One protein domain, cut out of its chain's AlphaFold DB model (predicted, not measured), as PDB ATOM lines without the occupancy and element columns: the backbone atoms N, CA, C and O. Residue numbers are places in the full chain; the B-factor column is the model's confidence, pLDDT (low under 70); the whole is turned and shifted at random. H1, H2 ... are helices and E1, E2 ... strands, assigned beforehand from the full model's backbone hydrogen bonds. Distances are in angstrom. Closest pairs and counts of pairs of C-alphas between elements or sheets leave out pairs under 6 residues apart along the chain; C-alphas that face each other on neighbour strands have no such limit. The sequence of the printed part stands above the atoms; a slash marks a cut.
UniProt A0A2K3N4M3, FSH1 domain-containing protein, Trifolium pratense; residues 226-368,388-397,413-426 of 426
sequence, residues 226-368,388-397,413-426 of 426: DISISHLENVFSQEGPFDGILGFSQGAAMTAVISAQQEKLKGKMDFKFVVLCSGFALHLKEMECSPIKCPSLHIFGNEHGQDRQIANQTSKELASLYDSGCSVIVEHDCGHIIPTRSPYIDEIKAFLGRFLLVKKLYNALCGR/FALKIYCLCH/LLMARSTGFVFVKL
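This is residues 226 to 368, 388 to 397 and 413 to 426 of the 426 residues of the protein "FSH1 domain-containing protein" of Trifolium pratense (UniProt A0A2K3N4M3). A twisted sheet of six strands forms the middle, with H2 and H3 side by side over one face and the long H4 over the other. H1 lies off the sheet near one end of H2, and the far end of H4, from residue 360, sticks out with residues 367 and 368 as an arm that makes the greatest length. The printed part has 167 residues, with four named helices and six named strands in the order H1 E1 H2 E2 E3 H3 E4 H4 E5 E6. The sheet runs E4 E3 E2 E1 E6 E5 and is mixed, and the class is mixed, helices and strands. The whole is compact, with a radius of gyration of the C-alphas of 15.7 A and spans of 52 by 37 by 35 A.

Start at H1, residues 226 to 239, which is close to but not clearly touching H2, residues 250 to 260: their closest C-alphas, of Ile 229 and Ile 258, are 7.6 A apart. E1, residues 244 to 248, H2 and E2, residues 274 to 277, form a strand-helix-strand unit, two parallel neighbour strands with a helix between; E3, residues 296 to 301, H3, residues 312 to 320, and E4, residues 327 to 332, form another, and both crossovers are right-handed. Look for N 275 and O 245, 2.8 A, between E2 and E1; N 297 and O 274, 2.9 A, between E3 and E2; and N 328 and O 296, 2.9 A, between E4 and E3. E6, residues 421 to 425, is antiparallel to E1, with N 246 and O 422 at 2.8 A, and to E5, residues 391 to 394, with N 423 and O 393 at 2.9 A. H2 lies over E2 and E1 at a height of 7.9 A over the sheet, and H3 lies over E3 on the same face at 9.1 A. H4, residues 344 to 366, is on the opposite face over E3 and E2 at 12.4 A, in three layers, with helices on both faces; its closest C-alphas to E4 are those of Tyr 344 and Val 330, 6.6 A. Each O i to N i+4 pair is within hydrogen-bond range in H1, H2 and H3, and 16 of 19 are in H4.

Find C-alpha 226 at (-23.290, -46.967, -20.055), where H1 begins and runs 19.9 A. H2 runs 15.6 A, E3 16.7 A and E4 16.5 A. H4 runs 34.4 A from C-alpha 344 at (-42.424, -32.499, -43.060), with a kink of 33 degrees near residue 355. E6 ends at C-alpha 425, (-43.744, -50.361, -32.789).

Residues 369 to 387 and 398 to 412 are not printed, with gaps of 22.2 A and 13.9 A between C-alphas. The links H2 to E2, E2 to E3 and E4 to H4 are long. The pLDDT is under 70 at residues 289, 357 to 368, 388 to 397 and 413 to 426.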
ATOM      1  N   ASP A 226     -23.303 -45.550 -20.426       83.12
ATOM      2  CA  ASP A 226     -23.290 -46.967 -20.055       83.12
ATOM      3  C   ASP A 226     -24.524 -47.380 -19.233       83.12
ATOM      4  O   ASP A 226     -25.167 -48.391 -19.531       83.12
ATOM      5  N   ILE A 227     -24.903 -46.558 -18.248       82.25
ATOM      6  CA  ILE A 227     -26.105 -46.739 -17.423       82.25
ATOM      7  C   ILE A 227     -27.358 -46.661 -18.305       82.25
ATOM      8  O   ILE A 227     -28.263 -47.487 -18.180       82.25
ATOM      9  N   SER A 228     -27.399 -45.700 -19.230       82.50
ATOM     10  CA  SER A 228     -28.518 -45.505 -20.153       82.50
ATOM     11  C   SER A 228     -28.660 -46.647 -21.160       82.50
ATOM     12  O   SER A 228     -29.768 -47.147 -21.351       82.50
ATOM     13  N   ILE A 229     -27.560 -47.118 -21.759       86.38
ATOM     14  CA  ILE A 229     -27.563 -48.303 -22.633       86.38
ATOM     15  C   ILE A 229     -28.041 -49.528 -21.845       86.38
ATOM     16  O   ILE A 229     -28.947 -50.222 -22.296       86.38
ATOM     17  N   SER A 230     -27.524 -49.742 -20.631       84.69
ATOM     18  CA  SER A 230     -27.950 -50.845 -19.755       84.69
ATOM     19  C   SER A 230     -29.439 -50.764 -19.392       84.69
ATOM     20  O   SER A 230     -30.122 -51.787 -19.320       84.69
ATOM     21  N   HIS A 231     -29.986 -49.562 -19.192       82.94
ATOM     22  CA  HIS A 231     -31.422 -49.371 -18.988       82.94
ATOM     23  C   HIS A 231     -32.229 -49.728 -20.246       82.94
ATOM     24  O   HIS A 231     -33.235 -50.431 -20.147       82.94
ATOM     25  N   LEU A 232     -31.775 -49.306 -21.427       84.06
ATOM     26  CA  LEU A 232     -32.454 -49.575 -22.695       84.06
ATOM     27  C   LEU A 232     -32.392 -51.062 -23.089       84.06
ATOM     28  O   LEU A 232     -33.404 -51.582 -23.553       84.06
ATOM     29  N   GLU A 233     -31.295 -51.778 -22.803       87.25
ATOM     30  CA  GLU A 233     -31.218 -53.245 -22.946       87.25
ATOM     31  C   GLU A 233     -32.318 -53.945 -22.125       87.25
ATOM     32  O   GLU A 233     -33.006 -54.842 -22.619       87.25
ATOM     33  N   ASN A 234     -32.551 -53.491 -20.887       82.81
ATOM     34  CA  ASN A 234     -33.625 -54.014 -20.041       82.81
ATOM     35  C   ASN A 234     -35.024 -53.699 -20.603       82.81
ATOM     36  O   ASN A 234     -35.901 -54.561 -20.555       82.81
ATOM     37  N   VAL A 235     -35.245 -52.507 -21.170       83.44
ATOM     38  CA  VAL A 235     -36.542 -52.135 -21.771       83.44
ATOM     39  C   VAL A 235     -36.810 -52.908 -23.068       83.44
ATOM     40  O   VAL A 235     -37.928 -53.379 -23.268       83.44
ATOM     41  N   PHE A 236     -35.804 -53.124 -23.922       86.00
ATOM     42  CA  PHE A 236     -35.930 -54.011 -25.090       86.00
ATOM     43  C   PHE A 236     -36.292 -55.446 -24.681       86.00
ATOM     44  O   PHE A 236     -37.166 -56.049 -25.303       86.00
ATOM     45  N   SER A 237     -35.672 -55.963 -23.617       86.38
ATOM     46  CA  SER A 237     -35.951 -57.298 -23.071       86.38
ATOM     47  C   SER A 237     -37.379 -57.435 -22.512       86.38
ATOM     48  O   SER A 237     -38.023 -58.465 -22.707       86.38
ATOM     49  N   GLN A 238     -37.909 -56.394 -21.856       83.31
ATOM     50  CA  GLN A 238     -39.214 -56.438 -21.174       83.31
ATOM     51  C   GLN A 238     -40.411 -56.012 -22.046       83.31
ATOM     52  O   GLN A 238     -41.490 -56.588 -21.923       83.31
ATOM     53  N   GLU A 239     -40.251 -55.010 -22.917       81.88
ATOM     54  CA  GLU A 239     -41.348 -54.392 -23.688       81.88
ATOM     55  C   GLU A 239     -41.235 -54.599 -25.214       81.88
ATOM     56  O   GLU A 239     -42.138 -54.223 -25.979       81.88
ATOM     57  N   GLY A 240     -40.138 -55.209 -25.675       80.19
ATOM     58  CA  GLY A 240     -39.833 -55.440 -27.084       80.19
ATOM     59  C   GLY A 240     -40.708 -56.499 -27.786       80.19
ATOM     60  O   GLY A 240     -41.781 -56.880 -27.310       80.19
ATOM     61  N   PRO A 241     -40.334 -56.913 -29.010       86.25
ATOM     62  CA  PRO A 241     -39.390 -56.217 -29.887       86.25
ATOM     63  C   PRO A 241     -39.927 -54.834 -30.296       86.25
ATOM     64  O   PRO A 241     -41.135 -54.583 -30.224       86.25
ATOM     65  N   PHE A 242     -39.048 -53.947 -30.751       86.38
ATOM     66  CA  PHE A 242     -39.412 -52.653 -31.335       86.38
ATOM     67  C   PHE A 242     -38.989 -52.617 -32.808       86.38
ATOM     68  O   PHE A 242     -38.006 -53.243 -33.192       86.38
ATOM     69  N   ASP A 243     -39.745 -51.924 -33.660       86.94
ATOM     70  CA  ASP A 243     -39.400 -51.814 -35.083       86.94
ATOM     71  C   ASP A 243     -38.345 -50.715 -35.314       86.94
ATOM     72  O   ASP A 243     -37.507 -50.862 -36.203       86.94
ATOM     73  N   GLY A 244     -38.330 -49.663 -34.489       90.31
ATOM     74  CA  GLY A 244     -37.330 -48.594 -34.535       90.31
ATOM     75  C   GLY A 244     -37.295 -47.725 -33.278       90.31
ATOM     76  O   GLY A 244     -38.153 -47.834 -32.396       90.31
ATOM     77  N   ILE A 245     -36.296 -46.847 -33.211       92.88
ATOM     78  CA  ILE A 245     -36.069 -45.902 -32.107       92.88
ATOM     79  C   ILE A 245     -36.306 -44.470 -32.605       92.88
ATOM     80  O   ILE A 245     -35.887 -44.132 -33.710       92.88
ATOM     81  N   LEU A 246     -36.938 -43.613 -31.799       94.06
ATOM     82  CA  LEU A 246     -36.988 -42.167 -32.015       94.06
ATOM     83  C   LEU A 246     -36.386 -41.439 -30.812       94.06
ATOM     84  O   LEU A 246     -36.863 -41.581 -29.689       94.06
ATOM     85  N   GLY A 247     -35.379 -40.606 -31.058       91.00
ATOM     86  CA  GLY A 247     -34.800 -39.706 -30.068       91.00
ATOM     87  C   GLY A 247     -35.044 -38.239 -30.416       91.00
ATOM     88  O   GLY A 247     -35.109 -37.876 -31.590       91.00
ATOM     89  N   PHE A 248     -35.138 -37.384 -29.396       91.38
ATOM     90  CA  PHE A 248     -35.169 -35.929 -29.542       91.38
ATOM     91  C   PHE A 248     -34.083 -35.273 -28.686       91.38
ATOM     92  O   PHE A 248     -33.921 -35.614 -27.509       91.38
ATOM     93  N   SER A 249     -33.352 -34.315 -29.261       89.69
ATOM     94  CA  SER A 249     -32.294 -33.568 -28.575       89.69
ATOM     95  C   SER A 249     -31.234 -34.524 -28.000       89.69
ATOM     96  O   SER A 249     -30.723 -35.388 -28.715       89.69
ATOM     97  N   GLN A 250     -30.951 -34.464 -26.696       86.44
ATOM     98  CA  GLN A 250     -30.078 -35.420 -25.997       86.44
ATOM     99  C   GLN A 250     -30.479 -36.902 -26.215       86.44
ATOM    100  O   GLN A 250     -29.616 -37.774 -26.301       86.44
ATOM    101  N   GLY A 251     -31.775 -37.200 -26.377       88.00
ATOM    102  CA  GLY A 251     -32.259 -38.547 -26.706       88.00
ATOM    103  C   GLY A 251     -31.935 -38.984 -28.142       88.00
ATOM    104  O   GLY A 251     -31.778 -40.177 -28.401       88.00
ATOM    105  N   ALA A 252     -31.777 -38.041 -29.080       93.44
ATOM    106  CA  ALA A 252     -31.291 -38.326 -30.433       93.44
ATOM    107  C   ALA A 252     -29.783 -38.625 -30.428       93.44
ATOM    108  O   ALA A 252     -29.357 -39.569 -31.087       93.44
ATOM    109  N   ALA A 253     -28.990 -37.907 -29.625       92.00
ATOM    110  CA  ALA A 253     -27.577 -38.238 -29.416       92.00
ATOM    111  C   ALA A 253     -27.403 -39.652 -28.814       92.00
ATOM    112  O   ALA A 253     -26.621 -40.447 -29.330       92.00
ATOM    113  N   MET A 254     -28.212 -40.024 -27.811       90.94
ATOM    114  CA  MET A 254     -28.272 -41.403 -27.290       90.94
ATOM    115  C   MET A 254     -28.657 -42.425 -28.371       90.94
ATOM    116  O   MET A 254     -28.002 -43.453 -28.528       90.94
ATOM    117  N   THR A 255     -29.692 -42.126 -29.159       93.75
ATOM    118  CA  THR A 255     -30.133 -42.988 -30.267       93.75
ATOM    119  C   THR A 255     -29.008 -43.222 -31.280       93.75
ATOM    120  O   THR A 255     -28.799 -44.359 -31.699       93.75
ATOM    121  N   ALA A 256     -28.240 -42.181 -31.619       94.81
ATOM    122  CA  ALA A 256     -27.118 -42.279 -32.544       94.81
ATOM    123  C   ALA A 256     -26.003 -43.207 -32.031       94.81
ATOM    124  O   ALA A 256     -25.540 -44.073 -32.775       94.81
ATOM    125  N   VAL A 257     -25.641 -43.078 -30.748       92.69
ATOM    126  CA  VAL A 257     -24.650 -43.927 -30.060       92.69
ATOM    127  C   VAL A 257     -25.076 -45.402 -30.028       92.69
ATOM    128  O   VAL A 257     -24.228 -46.293 -30.093       92.69
ATOM    129  N   ILE A 258     -26.382 -45.679 -29.982       92.75
ATOM    130  CA  ILE A 258     -26.938 -47.039 -30.051       92.75
ATOM    131  C   ILE A 258     -26.870 -47.595 -31.482       92.75
ATOM    132  O   ILE A 258     -26.439 -48.732 -31.669       92.75
ATOM    133  N   SER A 259     -27.221 -46.809 -32.506       94.31
ATOM    134  CA  SER A 259     -27.094 -47.238 -33.911       94.31
ATOM    135  C   SER A 259     -25.646 -47.393 -34.386       94.31
ATOM    136  O   SER A 259     -25.378 -48.283 -35.190       94.31
ATOM    137  N   ALA A 260     -24.702 -46.606 -33.864       93.56
ATOM    138  CA  ALA A 260     -23.273 -46.812 -34.114       93.56
ATOM    139  C   ALA A 260     -22.779 -48.156 -33.540       93.56
ATOM    140  O   ALA A 260     -21.947 -48.839 -34.133       93.56
ATOM    141  N   GLN A 261     -23.360 -48.587 -32.418       91.94
ATOM    142  CA  GLN A 261     -23.055 -49.851 -31.744       91.94
ATOM    143  C   GLN A 261     -23.947 -51.028 -32.178       91.94
ATOM    144  O   GLN A 261     -23.944 -52.060 -31.509       91.94
ATOM    145  N   GLN A 262     -24.701 -50.928 -33.280       89.06
ATOM    146  CA  GLN A 262     -25.751 -51.905 -33.607       89.06
ATOM    147  C   GLN A 262     -25.251 -53.366 -33.684       89.06
ATOM    148  O   GLN A 262     -25.927 -54.261 -33.191       89.06
ATOM    149  N   GLU A 263     -24.044 -53.625 -34.205       88.00
ATOM    150  CA  GLU A 263     -23.460 -54.983 -34.224       88.00
ATOM    151  C   GLU A 263     -22.988 -55.476 -32.837       88.00
ATOM    152  O   GLU A 263     -23.037 -56.672 -32.566       88.00
ATOM    153  N   LYS A 264     -22.593 -54.570 -31.928       90.12
ATOM    154  CA  LYS A 264     -22.218 -54.861 -30.523       90.12
ATOM    155  C   LYS A 264     -23.448 -55.129 -29.639       90.12
ATOM    156  O   LYS A 264     -23.336 -55.805 -28.621       90.12
ATOM    157  N   LEU A 265     -24.609 -54.593 -30.026       89.56
ATOM    158  CA  LEU A 265     -25.884 -54.655 -29.292       89.56
ATOM    159  C   LEU A 265     -26.886 -55.662 -29.900       89.56
ATOM    160  O   LEU A 265     -27.990 -55.847 -29.385       89.56
ATOM    161  N   LYS A 266     -26.483 -56.333 -30.981       90.81
ATOM    162  CA  LYS A 266     -27.219 -57.356 -31.733       90.81
ATOM    163  C   LYS A 266     -27.672 -58.510 -30.838       90.81
ATOM    164  O   LYS A 266     -26.894 -59.017 -30.033       90.81
ATOM    165  N   GLY A 267     -28.935 -58.917 -30.947       88.38
ATOM    166  CA  GLY A 267     -29.544 -59.923 -30.068       88.38
ATOM    167  C   GLY A 267     -29.896 -59.430 -28.656       88.38
ATOM    168  O   GLY A 267     -30.537 -60.168 -27.910       88.38
ATOM    169  N   LYS A 268     -29.523 -58.195 -28.280       90.56
ATOM    170  CA  LYS A 268     -30.024 -57.508 -27.075       90.56
ATOM    171  C   LYS A 268     -31.023 -56.400 -27.413       90.56
ATOM    172  O   LYS A 268     -32.051 -56.268 -26.759       90.56
ATOM    173  N   MET A 269     -30.696 -55.586 -28.416       89.62
ATOM    174  CA  MET A 269     -31.477 -54.435 -28.869       89.62
ATOM    175  C   MET A 269     -31.568 -54.448 -30.395       89.62
ATOM    176  O   MET A 269     -30.883 -53.695 -31.083       89.62
ATOM    177  N   ASP A 270     -32.413 -55.327 -30.934       90.94
ATOM    178  CA  ASP A 270     -32.636 -55.432 -32.377       90.94
ATOM    179  C   ASP A 270     -33.743 -54.466 -32.838       90.94
ATOM    180  O   ASP A 270     -34.902 -54.576 -32.435       90.94
ATOM    181  N   PHE A 271     -33.384 -53.529 -33.717       91.94
ATOM    182  CA  PHE A 271     -34.272 -52.538 -34.340       91.94
ATOM    183  C   PHE A 271     -33.878 -52.312 -35.810       91.94
ATOM    184  O   PHE A 271     -32.778 -52.669 -36.232       91.94
ATOM    185  N   LYS A 272     -34.785 -51.748 -36.620       93.38
ATOM    186  CA  LYS A 272     -34.633 -51.658 -38.091       93.38
ATOM    187  C   LYS A 272     -34.284 -50.260 -38.597       93.38
ATOM    188  O   LYS A 272     -33.845 -50.135 -39.737       93.38
ATOM    189  N   PHE A 273     -34.538 -49.231 -37.793       95.12
ATOM    190  CA  PHE A 273     -34.294 -47.832 -38.137       95.12
ATOM    191  C   PHE A 273     -34.203 -46.938 -36.897       95.12
ATOM    192  O   PHE A 273     -34.691 -47.295 -35.819       95.12
ATOM    193  N   VAL A 274     -33.657 -45.737 -37.094       96.75
ATOM    194  CA  VAL A 274     -33.652 -44.643 -36.114       96.75
ATOM    195  C   VAL A 274     -34.301 -43.371 -36.669       96.75
ATOM    196  O   VAL A 274     -34.275 -43.111 -37.871       96.75
ATOM    197  N   VAL A 275     -34.870 -42.558 -35.782       96.19
ATOM    198  CA  VAL A 275     -35.360 -41.203 -36.057       96.19
ATOM    199  C   VAL A 275     -34.696 -40.246 -35.063       96.19
ATOM    200  O   VAL A 275     -34.688 -40.498 -33.860       96.19
ATOM    201  N   LEU A 276     -34.093 -39.178 -35.576       97.50
ATOM    202  CA  LEU A 276     -33.103 -38.347 -34.894       97.50
ATOM    203  C   LEU A 276     -33.515 -36.877 -34.994       97.50
ATOM    204  O   LEU A 276     -33.156 -36.169 -35.937       97.50
ATOM    205  N   CYS A 277     -34.303 -36.428 -34.023       95.25
ATOM    206  CA  CYS A 277     -34.884 -35.092 -34.017       95.25
ATOM    207  C   CYS A 277     -33.976 -34.097 -33.270       95.25
ATOM    208  O   CYS A 277     -33.696 -34.305 -32.091       95.25
ATOM    209  N   SER A 278     -33.526 -33.022 -33.930       94.38
ATOM    210  CA  SER A 278     -32.568 -32.020 -33.408       94.38
ATOM    211  C   SER A 278     -31.378 -32.658 -32.673       94.38
ATOM    212  O   SER A 278     -31.038 -32.284 -31.553       94.38
ATOM    213  N   GLY A 279     -30.810 -33.712 -33.267       93.31
ATOM    214  CA  GLY A 279     -29.731 -34.495 -32.670       93.31
ATOM    215  C   GLY A 279     -28.344 -33.910 -32.919       93.31
ATOM    216  O   GLY A 279     -28.139 -33.126 -33.844       93.31
ATOM    217  N   PHE A 280     -27.384 -34.346 -32.111       93.38
ATOM    218  CA  PHE A 280     -25.967 -34.001 -32.211       93.38
ATOM    219  C   PHE A 280     -25.101 -35.256 -32.045       93.38
ATOM    220  O   PHE A 280     -25.545 -36.247 -31.461       93.38
ATOM    221  N   ALA A 281     -23.875 -35.224 -32.568       92.12
ATOM    222  CA  ALA A 281     -22.886 -36.264 -32.304       92.12
ATOM    223  C   ALA A 281     -22.223 -36.046 -30.934       92.12
ATOM    224  O   ALA A 281     -22.095 -34.913 -30.471       92.12
ATOM    225  N   LEU A 282     -21.784 -37.134 -30.298       87.00
ATOM    226  CA  LEU A 282     -20.909 -37.086 -29.128       87.00
ATOM    227  C   LEU A 282     -19.502 -37.549 -29.495       87.00
ATOM    228  O   LEU A 282     -19.337 -38.462 -30.304       87.00
ATOM    229  N   HIS A 283     -18.510 -36.973 -28.819       83.56
ATOM    230  CA  HIS A 283     -17.107 -37.382 -28.877       83.56
ATOM    231  C   HIS A 283     -16.895 -38.686 -28.083       83.56
ATOM    232  O   HIS A 283     -16.329 -38.695 -26.991       83.56
ATOM    233  N   LEU A 284     -17.433 -39.786 -28.612       80.75
ATOM    234  CA  LEU A 284     -17.278 -41.147 -28.102       80.75
ATOM    235  C   LEU A 284     -16.634 -42.011 -29.184       80.75
ATOM    236  O   LEU A 284     -17.005 -41.915 -30.351       80.75
ATOM    237  N   LYS A 285     -15.729 -42.910 -28.788       81.31
ATOM    238  CA  LYS A 285     -14.963 -43.778 -29.698       81.31
ATOM    239  C   LYS A 285     -15.843 -44.626 -30.623       81.31
ATOM    240  O   LYS A 285     -15.476 -44.926 -31.756       81.31
ATOM    241  N   GLU A 286     -17.030 -45.000 -30.158       77.69
ATOM    242  CA  GLU A 286     -18.029 -45.711 -30.949       77.69
ATOM    243  C   GLU A 286     -18.598 -44.884 -32.119       77.69
ATOM    244  O   GLU A 286     -19.023 -45.472 -33.110       77.69
ATOM    245  N   MET A 287     -18.561 -43.549 -32.046       80.62
ATOM    246  CA  MET A 287     -18.949 -42.631 -33.129       80.62
ATOM    247  C   MET A 287     -17.802 -42.339 -34.117       80.62
ATOM    248  O   MET A 287     -18.058 -41.823 -35.199       80.62
ATOM    249  N   GLU A 288     -16.553 -42.669 -33.766       75.62
ATOM    250  CA  GLU A 288     -15.342 -42.451 -34.589       75.62
ATOM    251  C   GLU A 288     -15.084 -43.589 -35.599       75.62
ATOM    252  O   GLU A 288     -14.123 -43.562 -36.368       75.62
ATOM    253  N   CYS A 289     -15.916 -44.631 -35.565       63.81
ATOM    254  CA  CYS A 289     -15.801 -45.815 -36.409       63.81
ATOM    255  C   CYS A 289     -16.410 -45.606 -37.815       63.81
ATOM    256  O   CYS A 289     -16.941 -44.550 -38.147       63.81
ATOM    257  N   SER A 290     -16.309 -46.630 -38.671       74.88
ATOM    258  CA  SER A 290     -16.840 -46.623 -40.047       74.88
ATOM    259  C   SER A 290     -18.317 -46.189 -40.134       74.88
ATOM    260  O   SER A 290     -19.067 -46.547 -39.223       74.88
ATOM    261  N   PRO A 291     -18.760 -45.556 -41.245       87.69
ATOM    262  CA  PRO A 291     -20.106 -44.997 -41.401       87.69
ATOM    263  C   PRO A 291     -21.252 -45.874 -40.887       87.69
ATOM    264  O   PRO A 291     -21.318 -47.079 -41.155       87.69
ATOM    265  N   ILE A 292     -22.176 -45.244 -40.160       92.81
ATOM    266  CA  ILE A 292     -23.295 -45.902 -39.489       92.81
ATOM    267  C   ILE A 292     -24.291 -46.400 -40.540       92.81
ATOM    268  O   ILE A 292     -24.894 -45.625 -41.283       92.81
ATOM    269  N   LYS A 293     -24.486 -47.721 -40.582       93.56
ATOM    270  CA  LYS A 293     -25.292 -48.403 -41.615       93.56
ATOM    271  C   LYS A 293     -26.768 -48.544 -41.258       93.56
ATOM    272  O   LYS A 293     -27.552 -49.062 -42.051       93.56
ATOM    273  N   CYS A 294     -27.156 -48.097 -40.066       94.81
ATOM    274  CA  CYS A 294     -28.541 -48.116 -39.621       94.81
ATOM    275  C   CYS A 294     -29.381 -47.119 -40.446       94.81
ATOM    276  O   CYS A 294     -28.996 -45.952 -40.530       94.81
ATOM    277  N   PRO A 295     -30.521 -47.519 -41.040       96.88
ATOM    278  CA  PRO A 295     -31.414 -46.593 -41.734       96.88
ATOM    279  C   PRO A 295     -31.911 -45.477 -40.803       96.88
ATOM    280  O   PRO A 295     -32.557 -45.758 -39.790       96.88
ATOM    281  N   SER A 296     -31.651 -44.217 -41.148       97.75
ATOM    282  CA  SER A 296     -31.885 -43.068 -40.266       97.75
ATOM    283  C   SER A 296     -32.742 -41.976 -40.908       97.75
ATOM    284  O   SER A 296     -32.681 -41.727 -42.111       97.75
ATOM    285  N   LEU A 297     -33.559 -41.316 -40.086       97.88
ATOM    286  CA  LEU A 297     -34.298 -40.106 -40.440       97.88
ATOM    287  C   LEU A 297     -33.861 -38.963 -39.525       97.88
ATOM    288  O   LEU A 297     -34.200 -38.962 -38.343       97.88
ATOM    289  N   HIS A 298     -33.134 -37.993 -40.059       98.12
ATOM    290  CA  HIS A 298     -32.679 -36.813 -39.335       98.12
ATOM    291  C   HIS A 298     -33.665 -35.665 -39.566       98.12
ATOM    292  O   HIS A 298     -33.991 -35.353 -40.709       98.12
ATOM    293  N   ILE A 299     -34.157 -35.051 -38.488       96.81
ATOM    294  CA  ILE A 299     -35.200 -34.015 -38.540       96.81
ATOM    295  C   ILE A 299     -34.746 -32.831 -37.689       96.81
ATOM    296  O   ILE A 299     -34.586 -32.991 -36.482       96.81
ATOM    297  N   PHE A 300     -34.493 -31.663 -38.275       96.69
ATOM    298  CA  PHE A 300     -33.930 -30.531 -37.526       96.69
ATOM    299  C   PHE A 300     -34.231 -29.167 -38.158       96.69
ATOM    300  O   PHE A 300     -34.583 -29.068 -39.334       96.69
ATOM    301  N   GLY A 301     -34.094 -28.097 -37.369       94.06
ATOM    302  CA  GLY A 301     -34.317 -26.733 -37.846       94.06
ATOM    303  C   GLY A 301     -33.310 -26.335 -38.926       94.06
ATOM    304  O   GLY A 301     -32.112 -26.563 -38.763       94.06
ATOM    305  N   ASN A 302     -33.783 -25.729 -40.018       93.31
ATOM    306  CA  ASN A 302     -32.941 -25.053 -41.009       93.31
ATOM    307  C   ASN A 302     -32.440 -23.693 -40.478       93.31
ATOM    308  O   ASN A 302     -32.729 -23.295 -39.347       93.31
ATOM    309  N   GLU A 303     -31.706 -22.949 -41.305       89.50
ATOM    310  CA  GLU A 303     -31.189 -21.611 -40.972       89.50
ATOM    311  C   GLU A 303     -32.294 -20.611 -40.565       89.50
ATOM    312  O   GLU A 303     -32.069 -19.731 -39.731       89.50
ATOM    313  N   HIS A 304     -33.512 -20.764 -41.094       86.94
ATOM    314  CA  HIS A 304     -34.682 -19.957 -40.726       86.94
ATOM    315  C   HIS A 304     -35.424 -20.496 -39.493       86.94
ATOM    316  O   HIS A 304     -36.104 -19.725 -38.819       86.94
ATOM    317  N   GLY A 305     -35.257 -21.781 -39.160       81.31
ATOM    318  CA  GLY A 305     -35.856 -22.419 -37.987       81.31
ATOM    319  C   GLY A 305     -35.357 -21.860 -36.658       81.31
ATOM    320  O   GLY A 305     -36.112 -21.831 -35.686       81.31
ATOM    321  N   GLN A 306     -34.123 -21.343 -36.621       83.69
ATOM    322  CA  GLN A 306     -33.554 -20.662 -35.449       83.69
ATOM    323  C   GLN A 306     -33.597 -21.538 -34.181       83.69
ATOM    324  O   GLN A 306     -33.988 -21.086 -33.101       83.69
ATOM    325  N   ASP A 307     -33.195 -22.808 -34.310       86.69
ATOM    326  CA  ASP A 307     -32.934 -23.678 -33.162       86.69
ATOM    327  C   ASP A 307     -31.813 -23.066 -32.301       86.69
ATOM    328  O   ASP A 307     -30.690 -22.849 -32.759       86.69
ATOM    329  N   ARG A 308     -32.156 -22.720 -31.054       84.19
ATOM    330  CA  ARG A 308     -31.264 -22.052 -30.090       84.19
ATOM    331  C   ARG A 308     -30.586 -23.020 -29.123       84.19
ATOM    332  O   ARG A 308     -29.931 -22.564 -28.191       84.19
ATOM    333  N   GLN A 309     -30.803 -24.324 -29.284       85.31
ATOM    334  CA  GLN A 309     -30.224 -25.357 -28.430       85.31
ATOM    335  C   GLN A 309     -29.219 -26.199 -29.212       85.31
ATOM    336  O   GLN A 309     -28.101 -26.376 -28.743       85.31
ATOM    337  N   ILE A 310     -29.588 -26.658 -30.411       87.19
ATOM    338  CA  ILE A 310     -28.725 -27.443 -31.299       87.19
ATOM    339  C   ILE A 310     -28.663 -26.744 -32.655       87.19
ATOM    340  O   ILE A 310     -29.673 -26.586 -33.334       87.19
ATOM    341  N   ALA A 311     -27.470 -26.309 -33.061       90.62
ATOM    342  CA  ALA A 311     -27.303 -25.633 -34.339       90.62
ATOM    343  C   ALA A 311     -27.578 -26.594 -35.510       90.62
ATOM    344  O   ALA A 311     -27.165 -27.754 -35.481       90.62
ATOM    345  N   ASN A 312     -28.199 -26.079 -36.578       93.75
ATOM    346  CA  ASN A 312     -28.449 -26.800 -37.833       93.75
ATOM    347  C   ASN A 312     -27.219 -27.594 -38.320       93.75
ATOM    348  O   ASN A 312     -27.316 -28.770 -38.673       93.75
ATOM    349  N   GLN A 313     -26.048 -26.954 -38.267       93.94
ATOM    350  CA  GLN A 313     -24.771 -27.530 -38.670       93.94
ATOM    351  C   GLN A 313     -24.362 -28.745 -37.809       93.94
ATOM    352  O   GLN A 313     -23.896 -29.741 -38.350       93.94
ATOM    353  N   THR A 314     -24.645 -28.742 -36.504       93.88
ATOM    354  CA  THR A 314     -24.368 -29.878 -35.605       93.88
ATOM    355  C   THR A 314     -25.273 -31.085 -35.886       93.88
ATOM    356  O   THR A 314     -24.848 -32.236 -35.762       93.88
ATOM    357  N   SER A 315     -26.512 -30.857 -36.334       95.81
ATOM    358  CA  SER A 315     -27.372 -31.942 -36.829       95.81
ATOM    359  C   SER A 315     -26.964 -32.445 -38.220       95.81
ATOM    360  O   SER A 315     -27.096 -33.643 -38.486       95.81
ATOM    361  N   LYS A 316     -26.404 -31.580 -39.082       95.75
ATOM    362  CA  LYS A 316     -25.769 -31.979 -40.355       95.75
ATOM    363  C   LYS A 316     -24.521 -32.832 -40.130       95.75
ATOM    364  O   LYS A 316     -24.369 -33.861 -40.782       95.75
ATOM    365  N   GLU A 317     -23.678 -32.460 -39.172       95.25
ATOM    366  CA  GLU A 317     -22.512 -33.242 -38.745       95.25
ATOM    367  C   GLU A 317     -22.930 -34.636 -38.269       95.25
ATOM    368  O   GLU A 317     -22.426 -35.627 -38.793       95.25
ATOM    369  N   LEU A 318     -23.939 -34.740 -37.392       95.69
ATOM    370  CA  LEU A 318     -24.499 -36.038 -37.000       95.69
ATOM    371  C   LEU A 318     -25.021 -36.845 -38.205       95.69
ATOM    372  O   LEU A 318     -24.824 -38.057 -38.254       95.69
ATOM    373  N   ALA A 319     -25.687 -36.203 -39.170       96.44
ATOM    374  CA  ALA A 319     -26.182 -36.875 -40.373       96.44
ATOM    375  C   ALA A 319     -25.058 -37.380 -41.295       96.44
ATOM    376  O   ALA A 319     -25.236 -38.403 -41.954       96.44
ATOM    377  N   SER A 320     -23.899 -36.714 -41.300       95.25
ATOM    378  CA  SER A 320     -22.723 -37.096 -42.097       95.25
ATOM    379  C   SER A 320     -22.001 -38.357 -41.602       95.25
ATOM    380  O   SER A 320     -21.240 -38.956 -42.356       95.25
ATOM    381  N   LEU A 321     -22.278 -38.801 -40.368       95.12
ATOM    382  CA  LEU A 321     -21.728 -40.042 -39.803       95.12
ATOM    383  C   LEU A 321     -22.433 -41.313 -40.319       95.12
ATOM    384  O   LEU A 321     -21.995 -42.420 -40.013       95.12
ATOM    385  N   TYR A 322     -23.524 -41.180 -41.079       95.50
ATOM    386  CA  TYR A 322     -24.311 -42.297 -41.610       95.50
ATOM    387  C   TYR A 322     -23.961 -42.582 -43.073       95.50
ATOM    388  O   TYR A 322     -23.659 -41.668 -43.840       95.50
ATOM    389  N   ASP A 323     -24.054 -43.851 -43.483       94.62
ATOM    390  CA  ASP A 323     -23.906 -44.234 -44.893       94.62
ATOM    391  C   ASP A 323     -24.941 -43.475 -45.753       94.62
ATOM    392  O   ASP A 323     -26.125 -43.384 -45.409       94.62
ATOM    393  N   SER A 324     -24.516 -42.949 -46.905       88.00
ATOM    394  CA  SER A 324     -25.328 -42.037 -47.732       88.00
ATOM    395  C   SER A 324     -26.598 -42.665 -48.320       88.00
ATOM    396  O   SER A 324     -27.535 -41.950 -48.667       88.00
ATOM    397  N   GLY A 325     -26.664 -43.998 -48.404       91.19
ATOM    398  CA  GLY A 325     -27.876 -44.744 -48.763       91.19
ATOM    399  C   GLY A 325     -28.824 -45.033 -47.588       91.19
ATOM    400  O   GLY A 325     -29.954 -45.470 -47.810       91.19
ATOM    401  N   CYS A 326     -28.380 -44.806 -46.349       92.31
ATOM    402  CA  CYS A 326     -29.128 -45.095 -45.125       92.31
ATOM    403  C   CYS A 326     -29.805 -43.851 -44.533       92.31
ATOM    404  O   CYS A 326     -30.896 -43.977 -43.969       92.31
ATOM    405  N   SER A 327     -29.195 -42.673 -44.696       96.12
ATOM    406  CA  SER A 327     -29.681 -41.400 -44.152       96.12
ATOM    407  C   SER A 327     -30.752 -40.725 -45.017       96.12
ATOM    408  O   SER A 327     -30.679 -40.707 -46.245       96.12
ATOM    409  N   VAL A 328     -31.757 -40.142 -44.361       97.00
ATOM    410  CA  VAL A 328     -32.763 -39.239 -44.938       97.00
ATOM    411  C   VAL A 328     -32.821 -37.988 -44.064       97.00
ATOM    412  O   VAL A 328     -32.889 -38.105 -42.842       97.00
ATOM    413  N   ILE A 329     -32.807 -36.798 -44.668       97.56
ATOM    414  CA  ILE A 329     -32.785 -35.507 -43.962       97.56
ATOM    415  C   ILE A 329     -34.074 -34.735 -44.260       97.56
ATOM    416  O   ILE A 329     -34.453 -34.608 -45.421       97.56
ATOM    417  N   VAL A 330     -34.712 -34.198 -43.217       96.75
ATOM    418  CA  VAL A 330     -35.887 -33.316 -43.283       96.75
ATOM    419  C   VAL A 330     -35.579 -32.044 -42.489       96.75
ATOM    420  O   VAL A 330     -35.660 -32.037 -41.258       96.75
ATOM    421  N   GLU A 331     -35.210 -30.962 -43.179       96.12
ATOM    422  CA  GLU A 331     -34.975 -29.664 -42.532       96.12
ATOM    423  C   GLU A 331     -36.262 -28.820 -42.464       96.12
ATOM    424  O   GLU A 331     -36.980 -28.709 -43.458       96.12
ATOM    425  N   HIS A 332     -36.540 -28.170 -41.328       93.25
ATOM    426  CA  HIS A 332     -37.776 -27.399 -41.115       93.25
ATOM    427  C   HIS A 332     -37.572 -25.937 -40.701       93.25
ATOM    428  O   HIS A 332     -36.596 -25.584 -40.050       93.25
ATOM    429  N   ASP A 333     -38.551 -25.087 -41.018       92.56
ATOM    430  CA  ASP A 333     -38.617 -23.661 -40.646       92.56
ATOM    431  C   ASP A 333     -38.998 -23.403 -39.171       92.56
ATOM    432  O   ASP A 333     -39.202 -22.264 -38.753       92.56
ATOM    433  N   CYS A 334     -39.090 -24.466 -38.372       87.06
ATOM    434  CA  CYS A 334     -39.334 -24.428 -36.934       87.06
ATOM    435  C   CYS A 334     -38.022 -24.610 -36.138       87.06
ATOM    436  O   CYS A 334     -37.077 -25.211 -36.646       87.06
ATOM    437  N   GLY A 335     -37.984 -24.131 -34.888       87.00
ATOM    438  CA  GLY A 335     -36.824 -24.249 -33.984       87.00
ATOM    439  C   GLY A 335     -36.671 -25.634 -33.346       87.00
ATOM    440  O   GLY A 335     -36.932 -26.644 -33.992       87.00
ATOM    441  N   HIS A 336     -36.291 -25.688 -32.062       87.12
ATOM    442  CA  HIS A 336     -36.078 -26.942 -31.318       87.12
ATOM    443  C   HIS A 336     -37.401 -27.676 -31.015       87.12
ATOM    444  O   HIS A 336     -37.920 -27.642 -29.898       87.12
ATOM    445  N   ILE A 337     -38.010 -28.283 -32.037       84.75
ATOM    446  CA  ILE A 337     -39.320 -28.942 -31.984       84.75
ATOM    447  C   ILE A 337     -39.455 -29.966 -33.118       84.75
ATOM    448  O   ILE A 337     -38.927 -29.775 -34.208       84.75
ATOM    449  N   ILE A 338     -40.213 -31.038 -32.887       87.00
ATOM    450  CA  ILE A 338     -40.566 -32.003 -33.938       87.00
ATOM    451  C   ILE A 338     -41.707 -31.424 -34.800       87.00
ATOM    452  O   ILE A 338     -42.766 -31.097 -34.254       87.00
ATOM    453  N   PRO A 339     -41.547 -31.307 -36.132       85.56
ATOM    454  CA  PRO A 339     -42.549 -30.698 -36.998       85.56
ATOM    455  C   PRO A 339     -43.786 -31.595 -37.149       85.56
ATOM    456  O   PRO A 339     -43.701 -32.782 -37.457       85.56
ATOM    457  N   THR A 340     -44.967 -31.006 -36.964       83.44
ATOM    458  CA  THR A 340     -46.265 -31.715 -36.957       83.44
ATOM    459  C   THR A 340     -47.132 -31.439 -38.190       83.44
ATOM    460  O   THR A 340     -48.260 -31.924 -38.278       83.44
ATOM    461  N   ARG A 341     -46.627 -30.651 -39.148       79.69
ATOM    462  CA  ARG A 341     -47.359 -30.162 -40.328       79.69
ATOM    463  C   ARG A 341     -46.748 -30.682 -41.631       79.69
ATOM    464  O   ARG A 341     -45.594 -31.101 -41.663       79.69
ATOM    465  N   SER A 342     -47.545 -30.652 -42.697       82.19
ATOM    466  CA  SER A 342     -47.073 -30.860 -44.074       82.19
ATOM    467  C   SER A 342     -46.152 -29.691 -44.480       82.19
ATOM    468  O   SER A 342     -46.439 -28.567 -44.052       82.19
ATOM    469  N   PRO A 343     -45.070 -29.904 -45.258       92.00
ATOM    470  CA  PRO A 343     -44.668 -31.165 -45.899       92.00
ATOM    471  C   PRO A 343     -44.017 -32.179 -44.944       92.00
ATOM    472  O   PRO A 343     -44.212 -33.381 -45.106       92.00
ATOM    473  N   TYR A 344     -43.329 -31.706 -43.903       88.69
ATOM    474  CA  TYR A 344     -42.424 -32.499 -43.060       88.69
ATOM    475  C   TYR A 344     -43.046 -33.791 -42.505       88.69
ATOM    476  O   TYR A 344     -42.442 -34.863 -42.544       88.69
ATOM    477  N   ILE A 345     -44.291 -33.725 -42.017       84.75
ATOM    478  CA  ILE A 345     -44.985 -34.888 -41.443       84.75
ATOM    479  C   ILE A 345     -45.298 -35.981 -42.478       84.75
ATOM    480  O   ILE A 345     -45.508 -37.134 -42.109       84.75
ATOM    481  N   ASP A 346     -45.338 -35.644 -43.766       85.88
ATOM    482  CA  ASP A 346     -45.584 -36.587 -44.857       85.88
ATOM    483  C   ASP A 346     -44.291 -37.290 -45.297       85.88
ATOM    484  O   ASP A 346     -44.321 -38.479 -45.617       85.88
ATOM    485  N   GLU A 347     -43.140 -36.624 -45.177       91.44
ATOM    486  CA  GLU A 347     -41.812 -37.232 -45.334       91.44
ATOM    487  C   GLU A 347     -41.522 -38.238 -44.207       91.44
ATOM    488  O   GLU A 347     -41.081 -39.361 -44.465       91.44
ATOM    489  N   ILE A 348     -41.889 -37.901 -42.961       87.62
ATOM    490  CA  ILE A 348     -41.832 -38.825 -41.813       87.62
ATOM    491  C   ILE A 348     -42.692 -40.078 -42.078       87.62
ATOM    492  O   ILE A 348     -42.237 -41.206 -41.863       87.62
ATOM    493  N   LYS A 349     -43.917 -39.914 -42.601       84.44
ATOM    494  CA  LYS A 349     -44.776 -41.047 -43.009       84.44
ATOM    495  C   LYS A 349     -44.140 -41.869 -44.130       84.44
ATOM    496  O   LYS A 349     -44.202 -43.097 -44.075       84.44
ATOM    497  N   ALA A 350     -43.538 -41.226 -45.131       87.81
ATOM    498  CA  ALA A 350     -42.895 -41.905 -46.254       87.81
ATOM    499  C   ALA A 350     -41.710 -42.767 -45.791       87.81
ATOM    500  O   ALA A 350     -41.620 -43.937 -46.170       87.81
ATOM    501  N   PHE A 351     -40.859 -42.237 -44.904       90.62
ATOM    502  CA  PHE A 351     -39.755 -42.977 -44.288       90.62
ATOM    503  C   PHE A 351     -40.246 -44.221 -43.533       90.62
ATOM    504  O   PHE A 351     -39.773 -45.327 -43.804       90.62
ATOM    505  N   LEU A 352     -41.225 -44.063 -42.632       87.00
ATOM    506  CA  LEU A 352     -41.794 -45.166 -41.842       87.00
ATOM    507  C   LEU A 352     -42.528 -46.194 -42.725       87.00
ATOM    508  O   LEU A 352     -42.482 -47.401 -42.469       87.00
ATOM    509  N   GLY A 353     -43.149 -45.732 -43.815       84.62
ATOM    510  CA  GLY A 353     -43.820 -46.559 -44.818       84.62
ATOM    511  C   GLY A 353     -42.920 -47.631 -45.440       84.62
ATOM    512  O   GLY A 353     -43.399 -48.733 -45.722       84.62
ATOM    513  N   ARG A 354     -41.611 -47.360 -45.570       87.81
ATOM    514  CA  ARG A 354     -40.616 -48.325 -46.081       87.81
ATOM    515  C   ARG A 354     -40.595 -49.613 -45.246       87.81
ATOM    516  O   ARG A 354     -40.573 -50.708 -45.802       87.81
ATOM    517  N   PHE A 355     -40.699 -49.494 -43.924       84.12
ATOM    518  CA  PHE A 355     -40.639 -50.622 -42.985       84.12
ATOM    519  C   PHE A 355     -41.995 -51.333 -42.822       84.12
ATOM    520  O   PHE A 355     -42.042 -52.552 -42.641       84.12
ATOM    521  N   LEU A 356     -43.107 -50.605 -42.986       74.50
ATOM    522  CA  LEU A 356     -44.462 -51.175 -43.040       74.50
ATOM    523  C   LEU A 356     -44.679 -52.076 -44.269       74.50
ATOM    524  O   LEU A 356     -45.359 -53.103 -44.177       74.50
ATOM    525  N   LEU A 357     -44.109 -51.718 -45.425       60.88
ATOM    526  CA  LEU A 357     -44.261 -52.483 -46.669       60.88
ATOM    527  C   LEU A 357     -43.595 -53.864 -46.602       60.88
ATOM    528  O   LEU A 357     -44.198 -54.841 -47.046       60.88
ATOM    529  N   VAL A 358     -42.421 -53.977 -45.971       55.31
ATOM    530  CA  VAL A 358     -41.738 -55.266 -45.745       55.31
ATOM    531  C   VAL A 358     -42.624 -56.218 -44.931       55.31
ATOM    532  O   VAL A 358     -42.790 -57.379 -45.302       55.31
ATOM    533  N   LYS A 359     -43.271 -55.710 -43.872       51.97
ATOM    534  CA  LYS A 359     -44.196 -56.467 -43.006       51.97
ATOM    535  C   LYS A 359     -45.415 -56.981 -43.790       51.97
ATOM    536  O   LYS A 359     -45.822 -58.128 -43.620       51.97
ATOM    537  N   LYS A 360     -45.954 -56.171 -44.714       50.91
ATOM    538  CA  LYS A 360     -47.046 -56.576 -45.621       50.91
ATOM    539  C   LYS A 360     -46.614 -57.650 -46.623       50.91
ATOM    540  O   LYS A 360     -47.355 -58.612 -46.807       50.91
ATOM    541  N   LEU A 361     -45.442 -57.510 -47.249       51.81
ATOM    542  CA  LEU A 361     -44.953 -58.486 -48.229       51.81
ATOM    543  C   LEU A 361     -44.652 -59.840 -47.570       51.81
ATOM    544  O   LEU A 361     -45.095 -60.872 -48.066       51.81
ATOM    545  N   TYR A 362     -43.980 -59.823 -46.414       52.91
ATOM    546  CA  TYR A 362     -43.691 -61.011 -45.609       52.91
ATOM    547  C   TYR A 362     -44.977 -61.765 -45.238       52.91
ATOM    548  O   TYR A 362     -45.125 -62.939 -45.574       52.91
ATOM    549  N   ASN A 363     -45.967 -61.072 -44.661       50.69
ATOM    550  CA  ASN A 363     -47.250 -61.681 -44.301       50.69
ATOM    551  C   ASN A 363     -48.016 -62.225 -45.526       50.69
ATOM    552  O   ASN A 363     -48.627 -63.288 -45.443       50.69
ATOM    553  N   ALA A 364     -47.965 -61.537 -46.673       49.84
ATOM    554  CA  ALA A 364     -48.640 -61.958 -47.907       49.84
ATOM    555  C   ALA A 364     -47.982 -63.161 -48.618       49.84
ATOM    556  O   ALA A 364     -48.629 -63.789 -49.465       49.84
ATOM    557  N   LEU A 365     -46.722 -63.467 -48.287       46.59
ATOM    558  CA  LEU A 365     -45.974 -64.631 -48.769       46.59
ATOM    559  C   LEU A 365     -46.092 -65.805 -47.784       46.59
ATOM    560  O   LEU A 365     -46.538 -66.882 -48.173       46.59
ATOM    561  N   CYS A 366     -45.787 -65.591 -46.500       50.88
ATOM    562  CA  CYS A 366     -45.897 -66.620 -45.459       50.88
ATOM    563  C   CYS A 366     -47.348 -67.089 -45.241       50.88
ATOM    564  O   CYS A 366     -47.578 -68.266 -44.974       50.88
ATOM    565  N   GLY A 367     -48.339 -66.214 -45.442       44.72
ATOM    566  CA  GLY A 367     -49.766 -66.546 -45.372       44.72
ATOM    567  C   GLY A 367     -50.301 -67.436 -46.506       44.72
ATOM    568  O   GLY A 367     -51.508 -67.649 -46.570       44.72
ATOM    569  N   ARG A 368     -49.448 -67.941 -47.412       46.25
ATOM    570  CA  ARG A 368     -49.831 -68.864 -48.504       46.25
ATOM    571  C   ARG A 368     -49.362 -70.312 -48.292       46.25
ATOM    572  O   ARG A 368     -49.404 -71.110 -49.226       46.25
ATOM    573  N   PHE A 388     -55.129 -49.903 -38.169       28.16
ATOM    574  CA  PHE A 388     -53.791 -49.940 -37.578       28.16
ATOM    575  C   PHE A 388     -53.623 -48.747 -36.636       28.16
ATOM    576  O   PHE A 388     -53.913 -47.610 -37.007       28.16
ATOM    577  N   ALA A 389     -53.157 -49.010 -35.415       26.92
ATOM    578  CA  ALA A 389     -52.900 -47.997 -34.400       26.92
ATOM    579  C   ALA A 389     -51.403 -47.972 -34.076       26.92
ATOM    580  O   ALA A 389     -50.874 -48.936 -33.523       26.92
ATOM    581  N   LEU A 390     -50.736 -46.863 -34.405       30.97
ATOM    582  CA  LEU A 390     -49.339 -46.631 -34.045       30.97
ATOM    583  C   LEU A 390     -49.213 -46.575 -32.516       30.97
ATOM    584  O   LEU A 390     -49.658 -45.612 -31.888       30.97
ATOM    585  N   LYS A 391     -48.611 -47.602 -31.908       29.92
ATOM    586  CA  LYS A 391     -48.342 -47.611 -30.466       29.92
ATOM    587  C   LYS A 391     -47.006 -46.931 -30.191       29.92
ATOM    588  O   LYS A 391     -45.951 -47.555 -30.263       29.92
ATOM    589  N   ILE A 392     -47.083 -45.643 -29.872       31.77
ATOM    590  CA  ILE A 392     -45.969 -44.869 -29.328       31.77
ATOM    591  C   ILE A 392     -45.795 -45.237 -27.852       31.77
ATOM    592  O   ILE A 392     -46.680 -44.971 -27.039       31.77
ATOM    593  N   TYR A 393     -44.646 -45.822 -27.515       31.09
ATOM    594  CA  TYR A 393     -44.231 -46.058 -26.134       31.09
ATOM    595  C   TYR A 393     -43.268 -44.938 -25.730       31.09
ATOM    596  O   TYR A 393     -42.173 -44.821 -26.278       31.09
ATOM    597  N   CYS A 394     -43.697 -44.083 -24.801       29.59
ATOM    598  CA  CYS A 394     -42.929 -42.928 -24.340       29.59
ATOM    599  C   CYS A 394     -42.551 -43.134 -22.868       29.59
ATOM    600  O   CYS A 394     -43.403 -42.983 -21.989       29.59
ATOM    601  N   LEU A 395     -41.295 -43.496 -22.588       34.03
ATOM    602  CA  LEU A 395     -40.849 -43.700 -21.209       34.03
ATOM    603  C   LEU A 395     -40.589 -42.357 -20.518       34.03
ATOM    604  O   LEU A 395     -39.682 -41.609 -20.872       34.03
ATOM    605  N   CYS A 396     -41.369 -42.088 -19.473       30.53
ATOM    606  CA  CYS A 396     -41.102 -41.069 -18.461       30.53
ATOM    607  C   CYS A 396     -41.585 -41.612 -17.116       30.53
ATOM    608  O   CYS A 396     -42.776 -41.574 -16.810       30.53
ATOM    609  N   HIS A 397     -40.668 -42.172 -16.322       29.67
ATOM    610  CA  HIS A 397     -41.026 -43.012 -15.177       29.67
ATOM    611  C   HIS A 397     -41.421 -42.209 -13.919       29.67
ATOM    612  O   HIS A 397     -40.808 -42.313 -12.855       29.67
ATOM    613  N   LEU A 413     -47.875 -33.093 -23.190       28.97
ATOM    614  CA  LEU A 413     -47.047 -32.582 -22.095       28.97
ATOM    615  C   LEU A 413     -45.552 -32.901 -22.289       28.97
ATOM    616  O   LEU A 413     -44.700 -32.093 -21.928       28.97
ATOM    617  N   LEU A 414     -45.235 -34.065 -22.867       29.30
ATOM    618  CA  LEU A 414     -43.858 -34.548 -23.025       29.30
ATOM    619  C   LEU A 414     -43.123 -33.897 -24.206       29.30
ATOM    620  O   LEU A 414     -41.951 -33.549 -24.091       29.30
ATOM    621  N   MET A 415     -43.813 -33.669 -25.326       33.75
ATOM    622  CA  MET A 415     -43.193 -33.152 -26.557       33.75
ATOM    623  C   MET A 415     -42.801 -31.663 -26.485       33.75
ATOM    624  O   MET A 415     -42.126 -31.170 -27.383       33.75
ATOM    625  N   ALA A 416     -43.226 -30.936 -25.445       31.80
ATOM    626  CA  ALA A 416     -43.074 -29.483 -25.359       31.80
ATOM    627  C   ALA A 416     -41.837 -28.998 -24.575       31.80
ATOM    628  O   ALA A 416     -41.476 -27.829 -24.706       31.80
ATOM    629  N   ARG A 417     -41.233 -29.830 -23.704       31.25
ATOM    630  CA  ARG A 417     -40.176 -29.400 -22.751       31.25
ATOM    631  C   ARG A 417     -39.158 -30.486 -22.349       31.25
ATOM    632  O   ARG A 417     -38.531 -30.356 -21.298       31.25
ATOM    633  N   SER A 418     -39.009 -31.580 -23.097       35.06
ATOM    634  CA  SER A 418     -38.231 -32.746 -22.632       35.06
ATOM    635  C   SER A 418     -37.244 -33.290 -23.664       35.06
ATOM    636  O   SER A 418     -37.575 -33.427 -24.838       35.06
ATOM    637  N   THR A 419     -36.056 -33.682 -23.196       45.91
ATOM    638  CA  THR A 419     -35.044 -34.478 -23.913       45.91
ATOM    639  C   THR A 419     -35.534 -35.922 -24.105       45.91
ATOM    640  O   THR A 419     -35.106 -36.861 -23.432       45.91
ATOM    641  N   GLY A 420     -36.535 -36.072 -24.971       51.56
ATOM    642  CA  GLY A 420     -37.365 -37.267 -25.080       51.56
ATOM    643  C   GLY A 420     -36.751 -38.433 -25.857       51.56
ATOM    644  O   GLY A 420     -35.904 -38.266 -26.736       51.56
ATOM    645  N   PHE A 421     -37.262 -39.625 -25.556       44.25
ATOM    646  CA  PHE A 421     -36.985 -40.874 -26.258       44.25
ATOM    647  C   PHE A 421     -38.300 -41.654 -26.384       44.25
ATOM    648  O   PHE A 421     -39.092 -41.719 -25.439       44.25
ATOM    649  N   VAL A 422     -38.548 -42.215 -27.562       55.41
ATOM    650  CA  VAL A 422     -39.789 -42.887 -27.947       55.41
ATOM    651  C   VAL A 422     -39.445 -44.179 -28.675       55.41
ATOM    652  O   VAL A 422     -38.734 -44.176 -29.678       55.41
ATOM    653  N   PHE A 423     -40.014 -45.288 -28.219       45.25
ATOM    654  CA  PHE A 423     -39.947 -46.550 -28.944       45.25
ATOM    655  C   PHE A 423     -41.073 -46.644 -29.979       45.25
ATOM    656  O   PHE A 423     -42.241 -46.359 -29.686       45.25
ATOM    657  N   VAL A 424     -40.719 -47.068 -31.196       44.84
ATOM    658  CA  VAL A 424     -41.632 -47.168 -32.338       44.84
ATOM    659  C   VAL A 424     -41.937 -48.640 -32.630       44.84
ATOM    660  O   VAL A 424     -41.051 -49.424 -32.976       44.84
ATOM    661  N   LYS A 425     -43.212 -49.017 -32.506       41.19
ATOM    662  CA  LYS A 425     -43.744 -50.361 -32.789       41.19
ATOM    663  C   LYS A 425     -44.812 -50.220 -33.883       41.19
ATOM    664  O   LYS A 425     -45.768 -49.463 -33.690       41.19
ATOM    665  N   LEU A 426     -44.597 -50.859 -35.039       39.00
ATOM    666  CA  LEU A 426     -45.317 -50.603 -36.304       39.00
ATOM    667  C   LEU A 426     -46.358 -51.676 -36.663       39.00
ATOM    668  O   LEU A 426     -46.105 -52.869 -36.387       39.00
TER     669      LEU A 426